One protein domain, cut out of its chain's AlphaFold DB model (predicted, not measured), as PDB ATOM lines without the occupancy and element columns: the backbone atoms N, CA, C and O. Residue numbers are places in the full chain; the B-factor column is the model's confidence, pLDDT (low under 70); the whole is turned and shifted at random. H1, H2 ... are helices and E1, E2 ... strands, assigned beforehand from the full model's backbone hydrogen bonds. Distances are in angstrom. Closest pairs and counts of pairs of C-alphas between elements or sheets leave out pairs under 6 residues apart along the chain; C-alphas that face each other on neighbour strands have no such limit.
ATOM      1  N   GLU A   3      82.162  69.433 -11.775       93.06
ATOM      2  CA  GLU A   3      82.667  70.167 -12.952       93.06
ATOM      3  C   GLU A   3      83.676  71.282 -12.612       93.06
ATOM      4  O   GLU A   3      84.374  71.776 -13.489       93.06
ATOM      5  N   ASN A   4      83.768  71.690 -11.342       92.88
ATOM      6  CA  ASN A   4      84.676  72.738 -10.874       92.88
ATOM      7  C   ASN A   4      85.943  72.176 -10.202       92.88
ATOM      8  O   ASN A   4      86.616  72.914  -9.485       92.88
ATOM      9  N   GLY A   5      86.266  70.893 -10.405       95.19
ATOM     10  CA  GLY A   5      87.482  70.279  -9.856       95.19
ATOM     11  C   GLY A   5      87.354  69.809  -8.406       95.19
ATOM     12  O   GLY A   5      88.360  69.672  -7.716       95.19
ATOM     13  N   PHE A   6      86.129  69.554  -7.947       96.00
ATOM     14  CA  PHE A   6      85.866  68.991  -6.624       96.00
ATOM     15  C   PHE A   6      85.507  67.512  -6.729       96.00
ATOM     16  O   PHE A   6      84.900  67.071  -7.706       96.00
ATOM     17  N   GLU A   7      85.840  66.750  -5.699       95.38
ATOM     18  CA  GLU A   7      85.282  65.433  -5.444       95.38
ATOM     19  C   GLU A   7      84.182  65.508  -4.387       95.38
ATOM     20  O   GLU A   7      84.191  66.353  -3.489       95.38
ATOM     21  N   HIS A   8      83.187  64.639  -4.538       95.31
ATOM     22  CA  HIS A   8      82.117  64.493  -3.564       95.31
ATOM     23  C   HIS A   8      82.593  63.605  -2.414       95.31
ATOM     24  O   HIS A   8      83.213  62.567  -2.648       95.31
ATOM     25  N   ARG A   9      82.319  64.030  -1.179       90.62
ATOM     26  CA  ARG A   9      82.628  63.277   0.041       90.62
ATOM     27  C   ARG A   9      81.322  62.753   0.648       90.62
ATOM     28  O   ARG A   9      80.502  62.170  -0.052       90.62
ATOM     29  N   GLN A  10      81.127  62.903   1.954       92.00
ATOM     30  CA  GLN A  10      79.893  62.496   2.624       92.00
ATOM     31  C   GLN A  10      78.894  63.661   2.668       92.00
ATOM     32  O   GLN A  10      79.288  64.808   2.874       92.00
ATOM     33  N   TYR A  11      77.601  63.367   2.506       92.50
ATOM     34  CA  TYR A  11      76.514  64.358   2.513       92.50
ATOM     35  C   TYR A  11      76.724  65.489   1.495       92.50
ATOM     36  O   TYR A  11      76.985  65.217   0.329       92.50
ATOM     37  N   SER A  12      76.578  66.749   1.896       92.75
ATOM     38  CA  SER A  12      76.820  67.934   1.068       92.75
ATOM     39  C   SER A  12      78.294  68.362   1.040       92.75
ATOM     40  O   SER A  12      78.601  69.429   0.513       92.75
ATOM     41  N   GLY A  13      79.209  67.555   1.589       94.25
ATOM     42  CA  GLY A  13      80.637  67.852   1.634       94.25
ATOM     43  C   GLY A  13      81.335  67.648   0.289       94.25
ATOM     44  O   GLY A  13      81.171  66.615  -0.370       94.25
ATOM     45  N   TYR A  14      82.161  68.621  -0.090       95.38
ATOM     46  CA  TYR A  14      83.007  68.575  -1.279       95.38
ATOM     47  C   TYR A  14      84.429  69.000  -0.939       95.38
ATOM     48  O   TYR A  14      84.631  69.945  -0.183       95.38
ATOM     49  N   THR A  15      85.393  68.349  -1.576       95.12
ATOM     50  CA  THR A  15      86.819  68.632  -1.411       95.12
ATOM     51  C   THR A  15      87.434  68.954  -2.764       95.12
ATOM     52  O   THR A  15      87.101  68.301  -3.753       95.12
ATOM     53  N   SER A  16      88.301  69.963  -2.852       95.31
ATOM     54  CA  SER A  16      89.031  70.230  -4.091       95.31
ATOM     55  C   SER A  16      90.049  69.119  -4.353       95.31
ATOM     56  O   SER A  16      90.699  68.631  -3.433       95.31
ATOM     57  N   LYS A  17      90.180  68.704  -5.617       94.00
ATOM     58  CA  LYS A  17      91.167  67.684  -6.011       94.00
ATOM     59  C   LYS A  17      92.604  68.194  -5.909       94.00
ATOM     60  O   LYS A  17      93.507  67.414  -5.657       94.00
ATOM     61  N   GLU A  18      92.776  69.500  -6.088       93.44
ATOM     62  CA  GLU A  18      94.052  70.205  -6.007       93.44
ATOM     63  C   GLU A  18      93.946  71.359  -4.999       93.44
ATOM     64  O   GLU A  18      92.829  71.848  -4.756       93.44
ATOM     65  N   PRO A  19      95.074  71.836  -4.436       93.88
ATOM     66  CA  PRO A  19      95.102  73.055  -3.641       93.88
ATOM     67  C   PRO A  19      94.461  74.223  -4.396       93.88
ATOM     68  O   PRO A  19      94.735  74.464  -5.575       93.88
ATOM     69  N   ILE A  20      93.579  74.945  -3.713       94.38
ATOM     70  CA  ILE A  20      92.793  76.030  -4.292       94.38
ATOM     71  C   ILE A  20      92.802  77.220  -3.341       94.38
ATOM     72  O   ILE A  20      92.614  77.063  -2.140       94.38
ATOM     73  N   ASP A  21      93.006  78.418  -3.882       92.62
ATOM     74  CA  ASP A  21      92.933  79.634  -3.079       92.62
ATOM     75  C   ASP A  21      91.480  80.085  -2.854       92.62
ATOM     76  O   ASP A  21      90.586  79.850  -3.677       92.62
ATOM     77  N   GLU A  22      91.258  80.802  -1.754       92.75
ATOM     78  CA  GLU A  22      89.946  81.310  -1.342       92.75
ATOM     79  C   GLU A  22      89.238  82.108  -2.452       92.75
ATOM     80  O   GLU A  22      88.036  81.940  -2.687       92.75
ATOM     81  N   ARG A  23      89.970  82.930  -3.220       95.06
ATOM     82  CA  ARG A  23      89.375  83.759  -4.285       95.06
ATOM     83  C   ARG A  23      88.835  82.889  -5.407       95.06
ATOM     84  O   ARG A  23      87.816  83.225  -6.019       95.06
ATOM     85  N   ARG A  24      89.502  81.775  -5.714       95.38
ATOM     86  CA  ARG A  24      89.008  80.820  -6.707       95.38
ATOM     87  C   ARG A  24      87.727  80.142  -6.225       95.38
ATOM     88  O   ARG A  24      86.795  80.041  -7.028       95.38
ATOM     89  N   VAL A  25      87.645  79.758  -4.951       95.25
ATOM     90  CA  VAL A  25      86.415  79.201  -4.358       95.25
ATOM     91  C   VAL A  25      85.280  80.231  -4.401       95.25
ATOM     92  O   VAL A  25      84.213  79.939  -4.945       95.25
ATOM     93  N   ALA A  26      85.526  81.471  -3.971       95.50
ATOM     94  CA  ALA A  26      84.541  82.557  -4.007       95.50
ATOM     95  C   ALA A  26      84.003  82.824  -5.426       95.50
ATOM     96  O   ALA A  26      82.799  83.009  -5.630       95.50
ATOM     97  N   ARG A  27      84.870  82.775  -6.450       97.12
ATOM     98  CA  ARG A  27      84.456  82.889  -7.861       97.12
ATOM     99  C   ARG A  27      83.543  81.742  -8.293       97.12
ATOM    100  O   ARG A  27      82.617  81.980  -9.066       97.12
ATOM    101  N   ILE A  28      83.798  80.516  -7.838       96.25
ATOM    102  CA  ILE A  28      82.953  79.353  -8.147       96.25
ATOM    103  C   ILE A  28      81.577  79.523  -7.505       96.25
ATOM    104  O   ILE A  28      80.574  79.422  -8.210       96.25
ATOM    105  N   VAL A  29      81.523  79.866  -6.216       95.06
ATOM    106  CA  VAL A  29      80.262  80.119  -5.497       95.06
ATOM    107  C   VAL A  29      79.475  81.252  -6.160       95.06
ATOM    108  O   VAL A  29      78.289  81.097  -6.440       95.06
ATOM    109  N   THR A  30      80.148  82.340  -6.544       96.12
ATOM    110  CA  THR A  30      79.523  83.455  -7.275       96.12
ATOM    111  C   THR A  30      78.900  82.997  -8.595       96.12
ATOM    112  O   THR A  30      77.791  83.400  -8.940       96.12
ATOM    113  N   LYS A  31      79.598  82.148  -9.361       96.50
ATOM    114  CA  LYS A  31      79.063  81.593 -10.613       96.50
ATOM    115  C   LYS A  31      77.858  80.686 -10.366       96.50
ATOM    116  O   LYS A  31      76.911  80.738 -11.146       96.50
ATOM    117  N   LEU A  32      77.882  79.884  -9.302       94.75
ATOM    118  CA  LEU A  32      76.762  79.022  -8.925       94.75
ATOM    119  C   LEU A  32      75.532  79.845  -8.541       94.75
ATOM    120  O   LEU A  32      74.473  79.604  -9.106       94.75
ATOM    121  N   ALA A  33      75.686  80.856  -7.686       95.88
ATOM    122  CA  ALA A  33      74.590  81.738  -7.283       95.88
ATOM    123  C   ALA A  33      73.978  82.500  -8.473       95.88
ATOM    124  O   ALA A  33      72.764  82.646  -8.562       95.88
ATOM    125  N   LYS A  34      74.804  82.936  -9.436       96.38
ATOM    126  CA  LYS A  34      74.316  83.578 -10.671       96.38
ATOM    127  C   LYS A  34      73.573  82.613 -11.594       96.38
ATOM    128  O   LYS A  34      72.617  83.017 -12.245       96.38
ATOM    129  N   LYS A  35      74.034  81.363 -11.693       96.75
ATOM    130  CA  LYS A  35      73.420  80.340 -12.555       96.75
ATOM    131  C   LYS A  35      72.129  79.784 -11.951       96.75
ATOM    132  O   LYS A  35      71.193  79.487 -12.684       96.75
ATOM    133  N   PHE A  36      72.095  79.632 -10.634       96.00
ATOM    134  CA  PHE A  36      70.992  79.051  -9.884       96.00
ATOM    135  C   PHE A  36      70.496  80.085  -8.877       96.00
ATOM    136  O   PHE A  36      70.895  80.072  -7.719       96.00
ATOM    137  N   THR A  37      69.638  81.001  -9.318       94.50
ATOM    138  CA  THR A  37      69.148  82.106  -8.474       94.50
ATOM    139  C   THR A  37      68.397  81.620  -7.231       94.50
ATOM    140  O   THR A  37      68.493  82.247  -6.183       94.50
ATOM    141  N   TRP A  38      67.742  80.458  -7.312       96.88
ATOM    142  CA  TRP A  38      67.082  79.787  -6.184       96.88
ATOM    143  C   TRP A  38      68.059  79.253  -5.123       96.88
ATOM    144  O   TRP A  38      67.652  78.925  -4.012       96.88
ATOM    145  N   PHE A  39      69.356  79.152  -5.433       94.50
ATOM    146  CA  PHE A  39      70.349  78.550  -4.543       94.50
ATOM    147  C   PHE A  39      70.418  79.265  -3.189       94.50
ATOM    148  O   PHE A  39      70.511  78.606  -2.159       94.50
ATOM    149  N   GLY A  40      70.290  80.596  -3.182       94.44
ATOM    150  CA  GLY A  40      70.301  81.390  -1.950       94.44
ATOM    151  C   GLY A  40      69.121  81.116  -1.013       94.44
ATOM    152  O   GLY A  40      69.260  81.301   0.189       94.44
ATOM    153  N   GLU A  41      67.988  80.637  -1.528       95.56
ATOM    154  CA  GLU A  41      66.804  80.320  -0.715       95.56
ATOM    155  C   GLU A  41      66.910  78.940  -0.050       95.56
ATOM    156  O   GLU A  41      66.302  78.687   0.988       95.56
ATOM    157  N   CYS A  42      67.682  78.027  -0.645       94.88
ATOM    158  CA  CYS A  42      67.859  76.666  -0.138       94.88
ATOM    159  C   CYS A  42      69.067  76.517   0.798       94.88
ATOM    160  O   CYS A  42      69.103  75.582   1.604       94.88
ATOM    161  N   VAL A  43      70.072  77.387   0.677       93.50
ATOM    162  CA  VAL A  43      71.296  77.321   1.484       93.50
ATOM    163  C   VAL A  43      71.023  77.856   2.886       93.50
ATOM    164  O   VAL A  43      70.705  79.026   3.065       93.50
TER     165      VAL A  43
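This is residues 3 to 43 of the 101 residues of an uncharacterized protein of Campylobacter jejuni subsp. jejuni 414 (UniProt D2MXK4). A long helix, H1, makes one side of a loose open frame; a small two-stranded hairpin, E1 and E2, stands off to the side of the first half of H1, across a gap, and a single short turn of helix, H2, folds back from the last end of H1. The last residues of H1 stick out with the link after them and the first residue of H2, residues 33 to 39 standing free. The printed part has 41 residues with two named strands and two named helices, in the order E1, E2, H1, H2; the sheet has the order E1 - E2 and is antiparallel, and the class is mixed, helices and strands. The whole is only just loose, close to compact, with a radius of gyration of the C-alphas of 11.1 A, and the C-alphas span 28 by 24 by 16 A along their three main axes.

The sheet consists of E1, residues 6 to 8, and E2, residues 14 to 16, which form a hairpin. The two strands are antiparallel, with an angle of 149 degrees between their N-to-C directions. C-alphas that face each other are those of Phe 6 and Ser 16, 4.2 A apart, of Glu 7 and Thr 15, 5.4 A apart, and of His 8 and Tyr 14, 4.8 A apart. Across the pair, N of Glu 7 and O of Thr 15 are within hydrogen-bond range at 2.8 A, and N of Thr 15 and O of Glu 7 at 3.0 A. From E2 a tight link of five residues, 17 to 21, leads to H1, residues 22 to 35. E1 and H1 are apart. After H1 a tight link of three residues, 36 to 38, leads to H2, residues 39 to 42. H1 and H2 touch only at the corner by their link, and only just, with 3 pairs of C-alphas within 8 A; H1 takes part with residues 32 to 33 alone. The closest C-alphas of the two are those of Ala 33 and Phe 39, 6.0 A apart, while the centres are 14.1 A apart. H2 is apart from both E1 and E2. In H1 every O i to N i+4 pair is within hydrogen-bond range; H2 is too short for such a pair, and its one O i to N i+3 pair is within range.

E1 has three residues, Phe 6 to His 8, and begins with C-alpha 6 at (85.866, 68.991, -6.624). E2, Tyr 14 to Ser 16, also has three residues; E1 measures 6.6 A from first to last C-alpha and E2 6.9 A. H1 is the longest helix, with 14 residues from Glu 22 to Lys 35. It runs 20.0 A from C-alpha 22 at (89.946, 81.310, -1.342) to C-alpha 35 at (73.420, 80.340, -12.555). H2, the four residues Phe 39 to Cys 42, measures 5.4 A and ends with C-alpha 42 at (67.859, 76.666, -0.138).

The two C-alphas farthest apart are those of Glu 18, in the link between E2 and H1, and Glu 41, in H2, at 29.5 A. The first and last printed C-alphas, those of Glu 3 and Val 43, are 19.7 A apart. The printed part runs from residue 3 to residue 43 of a full chain of 101 residues, and it has no cut. The links E1 to E2, E2 to H1 and H1 to H2 are tight, and there is no long link. The mean pLDDT of the printed part is 94.7, and no printed residue is under 70.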